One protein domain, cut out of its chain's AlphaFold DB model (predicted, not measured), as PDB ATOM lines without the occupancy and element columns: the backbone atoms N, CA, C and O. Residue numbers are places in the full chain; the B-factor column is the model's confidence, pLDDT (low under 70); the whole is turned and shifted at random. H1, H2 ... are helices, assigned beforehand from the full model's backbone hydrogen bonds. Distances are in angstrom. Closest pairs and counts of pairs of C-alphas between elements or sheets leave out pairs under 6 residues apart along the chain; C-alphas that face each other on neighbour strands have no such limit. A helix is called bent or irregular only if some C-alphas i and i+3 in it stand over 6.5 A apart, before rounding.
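Overview. This is residues 477 to 496 and 510 to 620 of the 1096 residues of the protein "CHAT domain-containing protein" of Planctomycetaceae bacterium (UniProt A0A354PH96). Two helical lobes stand end to end as a loose rod: at one end the hairpin of H2 and H3 with H1 packed on H2, at the other the hairpin of H6 and H7 with H4 set steeply to it. H3 leads into H4 near the middle of the rod, H5 lies near H4, and residues 597 to 602 stick out at the end of the second lobe. The printed part has 131 residues with seven named helices, H1 to H7 in chain order, and no named strand; the class is all helix. It is loose, with a radius of gyration of the C-alphas of 18.6 A, and spans 58 by 28 by 28 A.

Arrangement. The longest helix, H7, residues 601 to 618, forms a helical hairpin with H6, residues 582 to 592: they touch at a shallow tilt of 32 degrees, opposite ways, the closest C-alphas being those of Met 587 and Leu 610, 5.7 A apart. With residues 614 to 618 alone, H7 touches H4, residues 550 to 563, at a steep tilt of 59 degrees; the closest C-alphas, of Val 555 and Ala 618, are 5.2 A apart. H4 touches H6 with residues 562 to 563 alone, at a steep tilt of 53 degrees; the closest C-alphas, of Ala 562 and Met 588, are 5.9 A apart. H5, residues 571 to 578, touches no helix but is near H4, with the C-alphas of Ile 561 and Ala 573 closest at 6.4 A; it is only just apart from H6, at 8.4 A. H3, residues 530 to 546, is close to H4 but not clearly touching, about perpendicular at 81 degrees, with the C-alphas of Leu 546 and Gly 553 closest at 4.9 A. H3 forms a helical hairpin with H2, residues 514 to 526, at a shallow tilt of 8 degrees; the closest C-alphas, of Ile 521 and Val 533, are 5.4 A apart. H2 touches H1, residues 480 to 488, with residues 516 to 520 alone, at a shallow tilt of 31 degrees; the closest C-alphas, of Leu 486 and Leu 516, are 7.0 A apart. Every O i to N i+4 pair is within hydrogen-bond range in H1, H2, H5, H6 and H7, against 12 of 13 in H3 and 7 of 10 in H4.

Along the chain. From first to last C-alpha H7 measures 25.7 A, H3 24.1 A, H4 18.5 A and H2 18.4 A. H4 is irregular: C-alphas 552 and 555 are 8.3 A apart. H1 begins at C-alpha 480 (134.589, 182.257, 134.496), and H7 ends at C-alpha 618 (155.803, 178.202, 158.324).

Size, cuts and confidence. The C-alphas of Gly 479 and Arg 600, the two farthest apart, are 59.1 A apart. Residues 497 to 509 are not printed, and C-alphas 496 and 510 are 17.8 A apart across this cut, which lies in the link from H1 to H2. Of the links printed whole, none is long. Mean pLDDT of the printed part is 89.0; residues 477 to 479 are under 70.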
ATOM      1  N   ALA A 477     135.756 171.851 133.221       61.78
ATOM      2  CA  ALA A 477     136.337 173.070 133.793       61.78
ATOM      3  C   ALA A 477     136.303 174.268 132.813       61.78
ATOM      4  O   ALA A 477     137.347 174.771 132.406       61.78
ATOM      5  N   ILE A 478     135.112 174.695 132.372       60.41
ATOM      6  CA  ILE A 478     134.943 175.812 131.423       60.41
ATOM      7  C   ILE A 478     133.951 176.834 131.982       60.41
ATOM      8  O   ILE A 478     132.817 176.494 132.315       60.41
ATOM      9  N   GLY A 479     134.360 178.105 132.015       69.25
ATOM     10  CA  GLY A 479     133.507 179.232 132.388       69.25
ATOM     11  C   GLY A 479     134.045 179.998 133.593       69.25
ATOM     12  O   GLY A 479     134.536 179.409 134.553       69.25
ATOM     13  N   ARG A 480     133.917 181.332 133.562       74.50
ATOM     14  CA  ARG A 480     134.589 182.257 134.496       74.50
ATOM     15  C   ARG A 480     134.402 181.897 135.977       74.50
ATOM     16  O   ARG A 480     135.367 181.958 136.725       74.50
ATOM     17  N   VAL A 481     133.197 181.496 136.389       75.12
ATOM     18  CA  VAL A 481     132.898 181.121 137.788       75.12
ATOM     19  C   VAL A 481     133.583 179.806 138.182       75.12
ATOM     20  O   VAL A 481     134.179 179.723 139.254       75.12
ATOM     21  N   VAL A 482     133.555 178.795 137.306       73.88
ATOM     22  CA  VAL A 482     134.202 177.489 137.536       73.88
ATOM     23  C   VAL A 482     135.724 177.645 137.581       73.88
ATOM     24  O   VAL A 482     136.380 177.062 138.436       73.88
ATOM     25  N   GLU A 483     136.285 178.484 136.713       74.00
ATOM     26  CA  GLU A 483     137.721 178.778 136.657       74.00
ATOM     27  C   GLU A 483     138.209 179.591 137.864       74.00
ATOM     28  O   GLU A 483     139.257 179.275 138.426       74.00
ATOM     29  N   GLN A 484     137.443 180.596 138.309       80.31
ATOM     30  CA  GLN A 484     137.728 181.335 139.545       80.31
ATOM     31  C   GLN A 484     137.676 180.414 140.768       80.31
ATOM     32  O   GLN A 484     138.572 180.462 141.613       80.31
ATOM     33  N   ARG A 485     136.678 179.516 140.830       79.56
ATOM     34  CA  ARG A 485     136.617 178.468 141.852       79.56
ATOM     35  C   ARG A 485     137.867 177.590 141.775       79.56
ATOM     36  O   ARG A 485     138.574 177.482 142.770       79.56
ATOM     37  N   LEU A 486     138.193 177.033 140.609       82.25
ATOM     38  CA  LEU A 486     139.361 176.171 140.397       82.25
ATOM     39  C   LEU A 486     140.673 176.842 140.838       82.25
ATOM     40  O   LEU A 486     141.440 176.234 141.581       82.25
ATOM     41  N   ALA A 487     140.889 178.110 140.480       82.56
ATOM     42  CA  ALA A 487     142.060 178.879 140.899       82.56
ATOM     43  C   ALA A 487     142.186 178.989 142.432       82.56
ATOM     44  O   ALA A 487     143.280 178.810 142.973       82.56
ATOM     45  N   SER A 488     141.073 179.181 143.152       83.94
ATOM     46  CA  SER A 488     141.071 179.210 144.626       83.94
ATOM     47  C   SER A 488     141.446 177.869 145.286       83.94
ATOM     48  O   SER A 488     141.861 177.857 146.446       83.94
ATOM     49  N   TYR A 489     141.336 176.748 144.559       86.75
ATOM     50  CA  TYR A 489     141.769 175.413 145.000       86.75
ATOM     51  C   TYR A 489     143.122 174.972 144.404       86.75
ATOM     52  O   TYR A 489     143.589 173.874 144.716       86.75
ATOM     53  N   VAL A 490     143.776 175.814 143.597       87.25
ATOM     54  CA  VAL A 490     145.177 175.638 143.163       87.25
ATOM     55  C   VAL A 490     146.143 176.460 144.025       87.25
ATOM     56  O   VAL A 490     147.271 176.029 144.280       87.25
ATOM     57  N   ALA A 491     145.705 177.618 144.523       84.69
ATOM     58  CA  ALA A 491     146.479 178.450 145.444       84.69
ATOM     59  C   ALA A 491     146.854 177.727 146.762       84.69
ATOM     60  O   ALA A 491     146.338 176.659 147.091       84.69
ATOM     61  N   GLU A 492     147.775 178.309 147.536       84.00
ATOM     62  CA  GLU A 492     147.951 177.931 148.949       84.00
ATOM     63  C   GLU A 492     146.677 178.234 149.768       84.00
ATOM     64  O   GLU A 492     145.881 179.092 149.368       84.00
ATOM     65  N   PRO A 493     146.461 177.566 150.922       89.00
ATOM     66  CA  PRO A 493     145.317 177.862 151.777       89.00
ATOM     67  C   PRO A 493     145.335 179.333 152.196       89.00
ATOM     68  O   PRO A 493     146.325 179.847 152.723       89.00
ATOM     69  N   SER A 494     144.216 180.011 151.950       87.69
ATOM     70  CA  SER A 494     144.071 181.440 152.201       87.69
ATOM     71  C   SER A 494     144.175 181.771 153.692       87.69
ATOM     72  O   SER A 494     144.003 180.918 154.572       87.69
ATOM     73  N   ALA A 495     144.379 183.054 154.001       87.56
ATOM     74  CA  ALA A 495     144.402 183.525 155.381       87.56
ATOM     75  C   ALA A 495     143.116 183.164 156.151       87.56
ATOM     76  O   ALA A 495     143.162 182.987 157.362       87.56
ATOM     77  N   SER A 496     141.947 183.070 155.497       88.50
ATOM     78  CA  SER A 496     140.695 182.681 156.170       88.50
ATOM     79  C   SER A 496     140.652 181.192 156.531       88.50
ATOM     80  O   SER A 496     140.109 180.867 157.585       88.50
ATOM     81  N   SER A 510     149.554 169.488 152.132       82.38
ATOM     82  CA  SER A 510     150.116 168.158 151.884       82.38
ATOM     83  C   SER A 510     149.336 167.374 150.819       82.38
ATOM     84  O   SER A 510     149.594 166.191 150.610       82.38
ATOM     85  N   PHE A 511     148.381 168.017 150.135       83.19
ATOM     86  CA  PHE A 511     147.618 167.428 149.037       83.19
ATOM     87  C   PHE A 511     148.213 167.793 147.672       83.19
ATOM     88  O   PHE A 511     148.474 168.961 147.386       83.19
ATOM     89  N   ASP A 512     148.359 166.803 146.787       83.06
ATOM     90  CA  ASP A 512     148.862 167.041 145.435       83.06
ATOM     91  C   ASP A 512     147.822 167.725 144.528       83.06
ATOM     92  O   ASP A 512     146.868 167.119 144.042       83.06
ATOM     93  N   ARG A 513     148.055 169.009 144.249       85.06
ATOM     94  CA  ARG A 513     147.209 169.856 143.394       85.06
ATOM     95  C   ARG A 513     147.393 169.615 141.890       85.06
ATOM     96  O   ARG A 513     146.703 170.256 141.098       85.06
ATOM     97  N   SER A 514     148.275 168.699 141.479       87.44
ATOM     98  CA  SER A 514     148.626 168.469 140.070       87.44
ATOM     99  C   SER A 514     147.411 168.224 139.163       87.44
ATOM    100  O   SER A 514     147.375 168.753 138.054       87.44
ATOM    101  N   SER A 515     146.372 167.509 139.621       86.25
ATOM    102  CA  SER A 515     145.162 167.286 138.806       86.25
ATOM    103  C   SER A 515     144.378 168.570 138.514       86.25
ATOM    104  O   SER A 515     143.871 168.735 137.409       86.25
ATOM    105  N   LEU A 516     144.303 169.500 139.471       86.88
ATOM    106  CA  LEU A 516     143.605 170.775 139.285       86.88
ATOM    107  C   LEU A 516     144.374 171.722 138.360       86.88
ATOM    108  O   LEU A 516     143.771 172.430 137.557       86.88
ATOM    109  N   ILE A 517     145.704 171.721 138.450       90.44
ATOM    110  CA  ILE A 517     146.546 172.513 137.550       90.44
ATOM    111  C   ILE A 517     146.466 171.934 136.124       90.44
ATOM    112  O   ILE A 517     146.359 172.686 135.160       90.44
ATOM    113  N   ALA A 518     146.405 170.605 135.973       90.94
ATOM    114  CA  ALA A 518     146.154 169.957 134.682       90.94
ATOM    115  C   ALA A 518     144.783 170.335 134.077       90.94
ATOM    116  O   ALA A 518     144.691 170.548 132.862       90.94
ATOM    117  N   ASP A 519     143.736 170.487 134.900       87.38
ATOM    118  CA  ASP A 519     142.440 171.032 134.466       87.38
ATOM    119  C   ASP A 519     142.573 172.495 133.985       87.38
ATOM    120  O   ASP A 519     142.005 172.849 132.948       87.38
ATOM    121  N   GLN A 520     143.358 173.339 134.674       88.62
ATOM    122  CA  GLN A 520     143.626 174.725 134.249       88.62
ATOM    123  C   GLN A 520     144.388 174.796 132.920       88.62
ATOM    124  O   GLN A 520     143.980 175.538 132.026       88.62
ATOM    125  N   ILE A 521     145.442 173.989 132.751       91.81
ATOM    126  CA  ILE A 521     146.182 173.863 131.485       91.81
ATOM    127  C   ILE A 521     145.223 173.433 130.364       91.81
ATOM    128  O   ILE A 521     145.174 174.056 129.304       91.81
ATOM    129  N   SER A 522     144.383 172.429 130.623       89.19
ATOM    130  CA  SER A 522     143.379 171.943 129.667       89.19
ATOM    131  C   SER A 522     142.347 173.012 129.287       89.19
ATOM    132  O   SER A 522     141.889 173.047 128.143       89.19
ATOM    133  N   ALA A 523     141.970 173.895 130.217       87.75
ATOM    134  CA  ALA A 523     141.093 175.032 129.947       87.75
ATOM    135  C   ALA A 523     141.798 176.128 129.123       87.75
ATOM    136  O   ALA A 523     141.205 176.658 128.182       87.75
ATOM    137  N   ALA A 524     143.065 176.432 129.417       90.44
ATOM    138  CA  ALA A 524     143.868 177.412 128.683       90.44
ATOM    139  C   ALA A 524     144.155 176.979 127.229       90.44
ATOM    140  O   ALA A 524     144.011 177.788 126.308       90.44
ATOM    141  N   ILE A 525     144.437 175.687 126.995       91.25
ATOM    142  CA  ILE A 525     144.572 175.111 125.644       91.25
ATOM    143  C   ILE A 525     143.274 175.296 124.847       91.25
ATOM    144  O   ILE A 525     143.307 175.783 123.719       91.25
ATOM    145  N   LYS A 526     142.112 174.970 125.435       89.62
ATOM    146  CA  LYS A 526     140.799 175.115 124.771       89.62
ATOM    147  C   LYS A 526     140.447 176.563 124.413       89.62
ATOM    148  O   LYS A 526     139.675 176.779 123.484       89.62
ATOM    149  N   LYS A 527     140.998 177.540 125.136       89.62
ATOM    150  CA  LYS A 527     140.861 178.978 124.845       89.62
ATOM    151  C   LYS A 527     141.855 179.497 123.806       89.62
ATOM    152  O   LYS A 527     141.750 180.656 123.423       89.62
ATOM    153  N   ASN A 528     142.811 178.670 123.382       91.38
ATOM    154  CA  ASN A 528     143.962 179.074 122.585       91.38
ATOM    155  C   ASN A 528     144.745 180.246 123.216       91.38
ATOM    156  O   ASN A 528     144.981 181.257 122.560       91.38
ATOM    157  N   SER A 529     145.116 180.122 124.501       92.50
ATOM    158  CA  SER A 529     145.916 181.123 125.229       92.50
ATOM    159  C   SER A 529     147.307 180.569 125.593       92.50
ATOM    160  O   SER A 529     147.465 179.953 126.650       92.50
ATOM    161  N   PRO A 530     148.333 180.746 124.734       93.12
ATOM    162  CA  PRO A 530     149.646 180.121 124.924       93.12
ATOM    163  C   PRO A 530     150.395 180.611 126.167       93.12
ATOM    164  O   PRO A 530     151.079 179.826 126.820       93.12
ATOM    165  N   VAL A 531     150.241 181.890 126.526       93.19
ATOM    166  CA  VAL A 531     150.876 182.463 127.722       93.19
ATOM    167  C   VAL A 531     150.258 181.888 128.998       93.19
ATOM    168  O   VAL A 531     150.993 181.510 129.906       93.19
ATOM    169  N   ASP A 532     148.930 181.736 129.051       92.00
ATOM    170  CA  ASP A 532     148.271 181.086 130.191       92.00
ATOM    171  C   ASP A 532     148.692 179.612 130.298       92.00
ATOM    172  O   ASP A 532     148.861 179.099 131.402       92.00
ATOM    173  N   VAL A 533     148.894 178.916 129.174       94.38
ATOM    174  CA  VAL A 533     149.440 177.547 129.181       94.38
ATOM    175  C   VAL A 533     150.854 177.527 129.760       94.38
ATOM    176  O   VAL A 533     151.105 176.742 130.668       94.38
ATOM    177  N   LEU A 534     151.747 178.419 129.323       95.12
ATOM    178  CA  LEU A 534     153.110 178.530 129.852       95.12
ATOM    179  C   LEU A 534     153.134 178.818 131.370       95.12
ATOM    180  O   LEU A 534     153.841 178.132 132.109       95.12
ATOM    181  N   VAL A 535     152.331 179.775 131.847       93.62
ATOM    182  CA  VAL A 535     152.212 180.122 133.279       93.62
ATOM    183  C   VAL A 535     151.667 178.948 134.103       93.62
ATOM    184  O   VAL A 535     152.187 178.639 135.177       93.62
ATOM    185  N   ASN A 536     150.652 178.238 133.603       93.12
ATOM    186  CA  ASN A 536     150.107 177.074 134.305       93.12
ATOM    187  C   ASN A 536     151.063 175.861 134.263       93.12
ATOM    188  O   ASN A 536     151.135 175.119 135.241       93.12
ATOM    189  N   CYS A 537     151.850 175.681 133.195       94.56
ATOM    190  CA  CYS A 537     152.921 174.679 133.135       94.56
ATOM    191  C   CYS A 537     154.048 174.979 134.142       94.56
ATOM    192  O   CYS A 537     154.495 174.070 134.844       94.56
ATOM    193  N   ASP A 538     154.456 176.244 134.295       94.81
ATOM    194  CA  ASP A 538     155.393 176.669 135.345       94.81
ATOM    195  C   ASP A 538     154.855 176.347 136.752       94.81
ATOM    196  O   ASP A 538     155.558 175.753 137.574       94.81
ATOM    197  N   ALA A 539     153.576 176.644 137.011       92.69
ATOM    198  CA  ALA A 539     152.914 176.280 138.261       92.69
ATOM    199  C   ALA A 539     152.861 174.760 138.500       92.69
ATOM    200  O   ALA A 539     153.062 174.310 139.630       92.69
ATOM    201  N   PHE A 540     152.635 173.968 137.451       94.25
ATOM    202  CA  PHE A 540     152.565 172.509 137.509       94.25
ATOM    203  C   PHE A 540     153.915 171.872 137.861       94.25
ATOM    204  O   PHE A 540     154.003 171.095 138.815       94.25
ATOM    205  N   VAL A 541     154.984 172.245 137.150       93.75
ATOM    206  CA  VAL A 541     156.334 171.721 137.409       93.75
ATOM    207  C   VAL A 541     156.840 172.198 138.777       93.75
ATOM    208  O   VAL A 541     157.348 171.392 139.559       93.75
ATOM    209  N   ARG A 542     156.601 173.466 139.149       92.75
ATOM    210  CA  ARG A 542     156.910 173.973 140.497       92.75
ATOM    211  C   ARG A 542     156.161 173.207 141.593       92.75
ATOM    212  O   ARG A 542     156.768 172.900 142.619       92.75
ATOM    213  N   ASN A 543     154.881 172.866 141.400       92.69
ATOM    214  CA  ASN A 543     154.113 172.090 142.380       92.69
ATOM    215  C   ASN A 543     154.771 170.729 142.667       92.69
ATOM    216  O   ASN A 543     154.880 170.363 143.832       92.69
ATOM    217  N   ARG A 544     155.303 170.026 141.654       91.38
ATOM    218  CA  ARG A 544     156.020 168.747 141.855       91.38
ATOM    219  C   ARG A 544     157.216 168.876 142.805       91.38
ATOM    220  O   ARG A 544     157.428 167.991 143.632       91.38
ATOM    221  N   PHE A 545     157.978 169.968 142.709       93.69
ATOM    222  CA  PHE A 545     159.090 170.242 143.623       93.69
ATOM    223  C   PHE A 545     158.597 170.638 145.023       93.69
ATOM    224  O   PHE A 545     159.040 170.065 146.015       93.69
ATOM    225  N   LEU A 546     157.643 171.570 145.114       92.25
ATOM    226  CA  LEU A 546     157.099 172.039 146.395       92.25
ATOM    227  C   LEU A 546     156.425 170.918 147.204       92.25
ATOM    228  O   LEU A 546     156.568 170.881 148.422       92.25
ATOM    229  N   MET A 547     155.760 169.969 146.536       90.75
ATOM    230  CA  MET A 547     155.159 168.781 147.160       90.75
ATOM    231  C   MET A 547     156.187 167.776 147.706       90.75
ATOM    232  O   MET A 547     155.828 166.928 148.519       90.75
ATOM    233  N   ALA A 548     157.454 167.857 147.289       90.12
ATOM    234  CA  ALA A 548     158.547 167.070 147.862       90.12
ATOM    235  C   ALA A 548     159.207 167.753 149.077       90.12
ATOM    236  O   ALA A 548     160.057 167.145 149.728       90.12
ATOM    237  N   LEU A 549     158.834 169.002 149.388       91.69
ATOM    238  CA  LEU A 549     159.337 169.757 150.532       91.69
ATOM    239  C   LEU A 549     158.328 169.768 151.696       91.69
ATOM    240  O   LEU A 549     157.115 169.748 151.470       91.69
ATOM    241  N   PRO A 550     158.790 169.883 152.957       88.94
ATOM    242  CA  PRO A 550     157.892 169.948 154.105       88.94
ATOM    243  C   PRO A 550     156.907 171.122 154.035       88.94
ATOM    244  O   PRO A 550     157.275 172.237 153.652       88.94
ATOM    245  N   LEU A 551     155.656 170.872 154.444       90.88
ATOM    246  CA  LEU A 551     154.549 171.842 154.432       90.88
ATOM    247  C   LEU A 551     154.356 172.536 153.066       90.88
ATOM    248  O   LEU A 551     154.147 173.750 153.010       90.88
ATOM    249  N   GLY A 552     154.487 171.792 151.962       89.88
ATOM    250  CA  GLY A 552     154.366 172.335 150.603       89.88
ATOM    251  C   GLY A 552     155.469 173.339 150.244       89.88
ATOM    252  O   GLY A 552     155.260 174.227 149.422       89.88
ATOM    253  N   GLY A 553     156.626 173.256 150.909       92.31
ATOM    254  CA  GLY A 553     157.759 174.160 150.715       92.31
ATOM    255  C   GLY A 553     157.692 175.480 151.488       92.31
ATOM    256  O   GLY A 553     158.589 176.304 151.318       92.31
ATOM    257  N   ARG A 554     156.706 175.698 152.372       93.50
ATOM    258  CA  ARG A 554     156.571 176.950 153.152       93.50
ATOM    259  C   ARG A 554     157.806 177.313 153.975       93.50
ATOM    260  O   ARG A 554     158.178 178.482 154.019       93.50
ATOM    261  N   VAL A 555     158.479 176.324 154.574       94.38
ATOM    262  CA  VAL A 555     159.749 176.549 155.295       94.38
ATOM    263  C   VAL A 555     160.807 177.121 154.345       94.38
ATOM    264  O   VAL A 555     161.500 178.073 154.693       94.38
ATOM    265  N   GLN A 556     160.884 176.600 153.116       94.75
ATOM    266  CA  GLN A 556     161.832 177.075 152.110       94.75
ATOM    267  C   GLN A 556     161.518 178.497 151.640       94.75
ATOM    268  O   GLN A 556     162.447 179.280 151.471       94.75
ATOM    269  N   GLN A 557     160.235 178.863 151.503       94.81
ATOM    270  CA  GLN A 557     159.858 180.245 151.178       94.81
ATOM    271  C   GLN A 557     160.430 181.222 152.209       94.81
ATOM    272  O   GLN A 557     161.049 182.212 151.832       94.81
ATOM    273  N   ILE A 558     160.303 180.912 153.504       95.25
ATOM    274  CA  ILE A 558     160.836 181.758 154.581       95.25
ATOM    275  C   ILE A 558     162.362 181.826 154.570       95.25
ATOM    276  O   ILE A 558     162.906 182.918 154.718       95.25
ATOM    277  N   ARG A 559     163.056 180.701 154.343       94.75
ATOM    278  CA  ARG A 559     164.522 180.699 154.193       94.75
ATOM    279  C   ARG A 559     164.963 181.647 153.073       94.75
ATOM    280  O   ARG A 559     165.816 182.495 153.315       94.75
ATOM    281  N   THR A 560     164.337 181.566 151.895       93.50
ATOM    282  CA  THR A 560     164.627 182.462 150.763       93.50
ATOM    283  C   THR A 560     164.300 183.921 151.088       93.50
ATOM    284  O   THR A 560     165.133 184.789 150.864       93.50
ATOM    285  N   ILE A 561     163.116 184.215 151.635       94.69
ATOM    286  CA  ILE A 561     162.690 185.595 151.944       94.69
ATOM    287  C   ILE A 561     163.628 186.257 152.965       94.69
ATOM    288  O   ILE A 561     163.873 187.456 152.873       94.69
ATOM    289  N   ALA A 562     164.159 185.490 153.922       93.69
ATOM    290  CA  ALA A 562     165.069 186.004 154.939       93.69
ATOM    291  C   ALA A 562     166.525 186.154 154.451       93.69
ATOM    292  O   ALA A 562     167.202 187.082 154.889       93.69
ATOM    293  N   ALA A 563     167.018 185.244 153.599       90.50
ATOM    294  CA  ALA A 563     168.444 185.135 153.262       90.50
ATOM    295  C   ALA A 563     168.837 185.625 151.854       90.50
ATOM    296  O   ALA A 563     170.022 185.849 151.602       90.50
ATOM    297  N   THR A 564     167.885 185.781 150.931       89.50
ATOM    298  CA  THR A 564     168.160 186.220 149.554       89.50
ATOM    299  C   THR A 564     168.204 187.744 149.447       89.50
ATOM    300  O   THR A 564     167.463 188.457 150.121       89.50
ATOM    301  N   ASP A 565     169.058 188.252 148.554       87.94
ATOM    302  CA  ASP A 565     169.133 189.677 148.224       87.94
ATOM    303  C   ASP A 565     167.777 190.217 147.728       87.94
ATOM    304  O   ASP A 565     167.125 189.618 146.866       87.94
ATOM    305  N   GLN A 566     167.360 191.372 148.254       90.31
ATOM    306  CA  GLN A 566     166.052 191.966 147.967       90.31
ATOM    307  C   GLN A 566     165.842 192.271 146.474       90.31
ATOM    308  O   GLN A 566     164.712 192.192 145.997       90.31
ATOM    309  N   SER A 567     166.907 192.537 145.709       89.06
ATOM    310  CA  SER A 567     166.831 192.777 144.256       89.06
ATOM    311  C   SER A 567     166.366 191.560 143.440       89.06
ATOM    312  O   SER A 567     165.898 191.710 142.309       89.06
ATOM    313  N   LEU A 568     166.467 190.353 144.008       88.00
ATOM    314  CA  LEU A 568     166.080 189.092 143.368       88.00
ATOM    315  C   LEU A 568     164.670 188.629 143.764       88.00
ATOM    316  O   LEU A 568     164.069 187.790 143.080       88.00
ATOM    317  N   LEU A 569     164.115 189.182 144.844       90.50
ATOM    318  CA  LEU A 569     162.782 188.849 145.336       90.50
ATOM    319  C   LEU A 569     161.675 189.409 144.420       90.50
ATOM    320  O   LEU A 569     161.869 190.327 143.621       90.50
ATOM    321  N   GLY A 570     160.493 188.793 144.487       88.25
ATOM    322  CA  GLY A 570     159.280 189.313 143.850       88.25
ATOM    323  C   GLY A 570     158.553 190.305 144.762       88.25
ATOM    324  O   GLY A 570     158.690 190.223 145.982       88.25
ATOM    325  N   GLN A 571     157.727 191.188 144.187       89.88
ATOM    326  CA  GLN A 571     156.981 192.202 144.948       89.88
ATOM    327  C   GLN A 571     156.243 191.640 146.184       89.88
ATOM    328  O   GLN A 571     156.448 192.192 147.259       89.88
ATOM    329  N   PRO A 572     155.527 190.492 146.126       91.00
ATOM    330  CA  PRO A 572     154.830 189.959 147.303       91.00
ATOM    331  C   PRO A 572     155.747 189.580 148.479       91.00
ATOM    332  O   PRO A 572     155.305 189.557 149.625       91.00
ATOM    333  N   ALA A 573     157.022 189.266 148.217       92.75
ATOM    334  CA  ALA A 573     158.018 189.021 149.259       92.75
ATOM    335  C   ALA A 573     158.587 190.334 149.826       92.75
ATOM    336  O   ALA A 573     158.824 190.419 151.029       92.75
ATOM    337  N   LEU A 574     158.744 191.366 148.991       92.94
ATOM    338  CA  LEU A 574     159.122 192.713 149.433       92.94
ATOM    339  C   LEU A 574     158.022 193.352 150.296       92.94
ATOM    340  O   LEU A 574     158.328 193.944 151.327       92.94
ATOM    341  N   ASP A 575     156.750 193.156 149.943       92.69
ATOM    342  CA  ASP A 575     155.600 193.634 150.722       92.69
ATOM    343  C   ASP A 575     155.567 193.009 152.134       92.69
ATOM    344  O   ASP A 575     155.256 193.686 153.116       92.69
ATOM    345  N   LEU A 576     155.951 191.730 152.258       91.56
ATOM    346  CA  LEU A 576     156.114 191.053 153.551       91.56
ATOM    347  C   LEU A 576     157.325 191.585 154.337       91.56
ATOM    348  O   LEU A 576     157.237 191.744 155.553       91.56
ATOM    349  N   LEU A 577     158.442 191.881 153.665       92.62
ATOM    350  CA  LEU A 577     159.633 192.471 154.290       92.62
ATOM    351  C   LEU A 577     159.437 193.935 154.713       92.62
ATOM    352  O   LEU A 577     160.148 194.396 155.602       92.62
ATOM    353  N   ALA A 578     158.469 194.651 154.132       93.44
ATOM    354  CA  ALA A 578     158.097 196.001 154.555       93.44
ATOM    355  C   ALA A 578     157.374 196.018 155.917       93.44
ATOM    356  O   ALA A 578     157.513 196.980 156.670       93.44
ATOM    357  N   ASN A 579     156.638 194.951 156.257       89.88
ATOM    358  CA  ASN A 579     155.973 194.772 157.555       89.88
ATOM    359  C   ASN A 579     156.271 193.370 158.137       89.88
ATOM    360  O   ASN A 579     155.371 192.528 158.236       89.88
ATOM    361  N   PRO A 580     157.534 193.083 158.506       90.44
ATOM    362  CA  PRO A 580     157.974 191.726 158.794       90.44
ATOM    363  C   PRO A 580     157.471 191.239 160.166       90.44
ATOM    364  O   PRO A 580     157.532 191.995 161.140       90.44
ATOM    365  N   PRO A 581     157.041 189.965 160.295       88.88
ATOM    366  CA  PRO A 581     156.780 189.314 161.582       88.88
ATOM    367  C   PRO A 581     157.927 189.476 162.584       88.88
ATOM    368  O   PRO A 581     159.088 189.458 162.184       88.88
ATOM    369  N   THR A 582     157.641 189.497 163.890       89.12
ATOM    370  CA  THR A 582     158.683 189.516 164.940       89.12
ATOM    371  C   THR A 582     159.665 188.346 164.811       89.12
ATOM    372  O   THR A 582     160.865 188.519 164.997       89.12
ATOM    373  N   GLN A 583     159.181 187.168 164.408       91.81
ATOM    374  CA  GLN A 583     160.022 186.006 164.110       91.81
ATOM    375  C   GLN A 583     160.954 186.251 162.911       91.81
ATOM    376  O   GLN A 583     162.120 185.867 162.950       91.81
ATOM    377  N   LEU A 584     160.454 186.907 161.856       93.25
ATOM    378  CA  LEU A 584     161.231 187.207 160.649       93.25
ATOM    379  C   LEU A 584     162.259 188.311 160.922       93.25
ATOM    380  O   LEU A 584     163.399 188.187 160.493       93.25
ATOM    381  N   GLN A 585     161.899 189.325 161.715       93.31
ATOM    382  CA  GLN A 585     162.839 190.317 162.248       93.31
ATOM    383  C   GLN A 585     163.970 189.634 163.034       93.31
ATOM    384  O   GLN A 585     165.138 189.950 162.822       93.31
ATOM    385  N   GLY A 586     163.641 188.644 163.874       92.94
ATOM    386  CA  GLY A 586     164.623 187.810 164.572       92.94
ATOM    387  C   GLY A 586     165.554 187.054 163.617       92.94
ATOM    388  O   GLY A 586     166.770 187.095 163.792       92.94
ATOM    389  N   MET A 587     165.016 186.427 162.564       95.00
ATOM    390  CA  MET A 587     165.835 185.769 161.535       95.00
ATOM    391  C   MET A 587     166.761 186.753 160.817       95.00
ATOM    392  O   MET A 587     167.946 186.470 160.671       95.00
ATOM    393  N   MET A 588     166.242 187.909 160.397       93.50
ATOM    394  CA  MET A 588     167.017 188.947 159.712       93.50
ATOM    395  C   MET A 588     168.133 189.499 160.609       93.50
ATOM    396  O   MET A 588     169.255 189.671 160.141       93.50
ATOM    397  N   ALA A 589     167.866 189.708 161.902       93.12
ATOM    398  CA  ALA A 589     168.873 190.135 162.873       93.12
ATOM    399  C   ALA A 589     169.983 189.085 163.060       93.12
ATOM    400  O   ALA A 589     171.162 189.436 163.084       93.12
ATOM    401  N   ILE A 590     169.629 187.794 163.130       94.25
ATOM    402  CA  ILE A 590     170.615 186.705 163.180       94.25
ATOM    403  C   ILE A 590     171.426 186.651 161.878       94.25
ATOM    404  O   ILE A 590     172.646 186.523 161.936       94.25
ATOM    405  N   LEU A 591     170.783 186.767 160.710       91.88
ATOM    406  CA  LEU A 591     171.456 186.727 159.406       91.88
ATOM    407  C   LEU A 591     172.408 187.915 159.193       91.88
ATOM    408  O   LEU A 591     173.486 187.712 158.640       91.88
ATOM    409  N   ALA A 592     172.052 189.107 159.678       90.38
ATOM    410  CA  ALA A 592     172.881 190.310 159.602       90.38
ATOM    411  C   ALA A 592     174.129 190.266 160.507       90.38
ATOM    412  O   ALA A 592     175.112 190.954 160.228       90.38
ATOM    413  N   ALA A 593     174.123 189.468 161.580       90.06
ATOM    414  CA  ALA A 593     175.309 189.269 162.409       90.06
ATOM    415  C   ALA A 593     176.397 188.485 161.638       90.06
ATOM    416  O   ALA A 593     176.045 187.576 160.877       90.06
ATOM    417  N   PRO A 594     177.704 188.738 161.864       87.31
ATOM    418  CA  PRO A 594     178.794 188.014 161.202       87.31
ATOM    419  C   PRO A 594     178.650 186.490 161.287       87.31
ATOM    420  O   PRO A 594     178.254 185.953 162.324       87.31
ATOM    421  N   VAL A 595     178.953 185.787 160.194       85.31
ATOM    422  CA  VAL A 595     178.879 184.320 160.138       85.31
ATOM    423  C   VAL A 595     180.074 183.727 160.901       85.31
ATOM    424  O   VAL A 595     181.210 184.071 160.575       85.31
ATOM    425  N   PRO A 596     179.863 182.855 161.909       87.00
ATOM    426  CA  PRO A 596     180.965 182.183 162.591       87.00
ATOM    427  C   PRO A 596     181.717 181.233 161.653       87.00
ATOM    428  O   PRO A 596     181.117 180.623 160.765       87.00
ATOM    429  N   ALA A 597     183.018 181.066 161.896       81.50
ATOM    430  CA  ALA A 597     183.860 180.157 161.120       81.50
ATOM    431  C   ALA A 597     183.318 178.705 161.132       81.50
ATOM    432  O   ALA A 597     182.737 178.283 162.145       81.50
ATOM    433  N   PRO A 598     183.532 177.917 160.057       76.38
ATOM    434  CA  PRO A 598     183.058 176.536 159.975       76.38
ATOM    435  C   PRO A 598     183.551 175.664 161.138       76.38
ATOM    436  O   PRO A 598     184.612 175.897 161.714       76.38
ATOM    437  N   GLY A 599     182.754 174.659 161.509       74.81
ATOM    438  CA  GLY A 599     183.075 173.721 162.592       74.81
ATOM    439  C   GLY A 599     182.894 174.259 164.021       74.81
ATOM    440  O   GLY A 599     182.986 173.485 164.971       74.81
ATOM    441  N   ARG A 600     182.597 175.553 164.221       81.75
ATOM    442  CA  ARG A 600     182.313 176.103 165.560       81.75
ATOM    443  C   ARG A 600     180.888 175.807 166.028       81.75
ATOM    444  O   ARG A 600     179.929 175.959 165.274       81.75
ATOM    445  N   ALA A 601     180.733 175.522 167.323       85.12
ATOM    446  CA  ALA A 601     179.427 175.329 167.965       85.12
ATOM    447  C   ALA A 601     178.479 176.540 167.796       85.12
ATOM    448  O   ALA A 601     177.268 176.368 167.682       85.12
ATOM    449  N   GLU A 602     179.025 177.756 167.710       87.62
ATOM    450  CA  GLU A 602     178.288 178.997 167.423       87.62
ATOM    451  C   GLU A 602     177.519 178.933 166.093       87.62
ATOM    452  O   GLU A 602     176.367 179.364 166.024       87.62
ATOM    453  N   LEU A 603     178.118 178.354 165.043       85.38
ATOM    454  CA  LEU A 603     177.487 178.205 163.729       85.38
ATOM    455  C   LEU A 603     176.307 177.226 163.789       85.38
ATOM    456  O   LEU A 603     175.259 177.475 163.193       85.38
ATOM    457  N   PHE A 604     176.442 176.151 164.567       84.06
ATOM    458  CA  PHE A 604     175.375 175.178 164.794       84.06
ATOM    459  C   PHE A 604     174.199 175.780 165.581       84.06
ATOM    460  O   PHE A 604     173.043 175.603 165.195       84.06
ATOM    461  N   GLN A 605     174.472 176.567 166.631       88.19
ATOM    462  CA  GLN A 605     173.421 177.278 167.376       88.19
ATOM    463  C   GLN A 605     172.728 178.348 166.519       88.19
ATOM    464  O   GLN A 605     171.501 178.455 166.545       88.19
ATOM    465  N   ARG A 606     173.486 179.085 165.690       91.44
ATOM    466  CA  ARG A 606     172.936 180.007 164.679       91.44
ATOM    467  C   ARG A 606     171.993 179.277 163.718       91.44
ATOM    468  O   ARG A 606     170.901 179.771 163.450       91.44
ATOM    469  N   GLY A 607     172.390 178.095 163.244       90.19
ATOM    470  CA  GLY A 607     171.570 177.223 162.402       90.19
ATOM    471  C   GLY A 607     170.254 176.827 163.062       90.19
ATOM    472  O   GLY A 607     169.187 177.113 162.521       90.19
ATOM    473  N   ARG A 608     170.318 176.251 164.271       90.00
ATOM    474  CA  ARG A 608     169.126 175.882 165.053       90.00
ATOM    475  C   ARG A 608     168.183 177.067 165.269       90.00
ATOM    476  O   ARG A 608     166.984 176.917 165.055       90.00
ATOM    477  N   GLY A 609     168.705 178.245 165.619       92.25
ATOM    478  CA  GLY A 609     167.901 179.461 165.792       92.25
ATOM    479  C   GLY A 609     167.172 179.895 164.514       92.25
ATOM    480  O   GLY A 609     165.972 180.167 164.549       92.25
ATOM    481  N   LEU A 610     167.863 179.905 163.370       95.00
ATOM    482  CA  LEU A 610     167.266 180.256 162.074       95.00
ATOM    483  C   LEU A 610     166.207 179.241 161.624       95.00
ATOM    484  O   LEU A 610     165.127 179.630 161.182       95.00
ATOM    485  N   GLU A 611     166.493 177.949 161.759       94.62
ATOM    486  CA  GLU A 611     165.596 176.862 161.355       94.62
ATOM    487  C   GLU A 611     164.358 176.748 162.261       94.62
ATOM    488  O   GLU A 611     163.263 176.446 161.777       94.62
ATOM    489  N   SER A 612     164.505 177.038 163.557       94.38
ATOM    490  CA  SER A 612     163.404 177.140 164.524       94.38
ATOM    491  C   SER A 612     162.454 178.284 164.174       94.38
ATOM    492  O   SER A 612     161.249 178.057 164.028       94.38
ATOM    493  N   LEU A 613     162.980 179.490 163.936       95.62
ATOM    494  CA  LEU A 613     162.169 180.644 163.537       95.62
ATOM    495  C   LEU A 613     161.490 180.421 162.176       95.62
ATOM    496  O   LEU A 613     160.295 180.690 162.040       95.62
ATOM    497  N   ALA A 614     162.199 179.850 161.194       95.69
ATOM    498  CA  ALA A 614     161.621 179.496 159.896       95.69
ATOM    499  C   ALA A 614     160.467 178.489 160.034       95.69
ATOM    500  O   ALA A 614     159.413 178.651 159.412       95.69
ATOM    501  N   THR A 615     160.635 177.480 160.896       95.56
ATOM    502  CA  THR A 615     159.598 176.487 161.214       95.56
ATOM    503  C   THR A 615     158.393 177.140 161.901       95.56
ATOM    504  O   THR A 615     157.251 176.880 161.516       95.56
ATOM    505  N   GLN A 616     158.624 178.033 162.869       93.94
ATOM    506  CA  GLN A 616     157.561 178.743 163.584       93.94
ATOM    507  C   GLN A 616     156.732 179.632 162.640       93.94
ATOM    508  O   GLN A 616     155.505 179.641 162.731       93.94
ATOM    509  N   ILE A 617     157.372 180.329 161.692       93.94
ATOM    510  CA  ILE A 617     156.665 181.136 160.684       93.94
ATOM    511  C   ILE A 617     155.890 180.239 159.708       93.94
ATOM    512  O   ILE A 617     154.733 180.534 159.407       93.94
ATOM    513  N   ALA A 618     156.470 179.124 159.249       94.19
ATOM    514  CA  ALA A 618     155.803 178.202 158.324       94.19
ATOM    515  C   ALA A 618     154.515 177.585 158.911       94.19
ATOM    516  O   ALA A 618     153.535 177.419 158.176       94.19
ATOM    517  N   LEU A 619     154.514 177.303 160.223       93.44
ATOM    518  CA  LEU A 619     153.370 176.826 161.017       93.44
ATOM    519  C   LEU A 619     152.410 177.944 161.473       93.44
ATOM    520  O   LEU A 619     151.327 177.654 161.990       93.44
ATOM    521  N   SER A 620     152.781 179.217 161.320       89.56
ATOM    522  CA  SER A 620     151.922 180.338 161.708       89.56
ATOM    523  C   SER A 620     150.708 180.469 160.780       89.56
ATOM    524  O   SER A 620     150.767 180.132 159.595       89.56
TER     525      SER A 620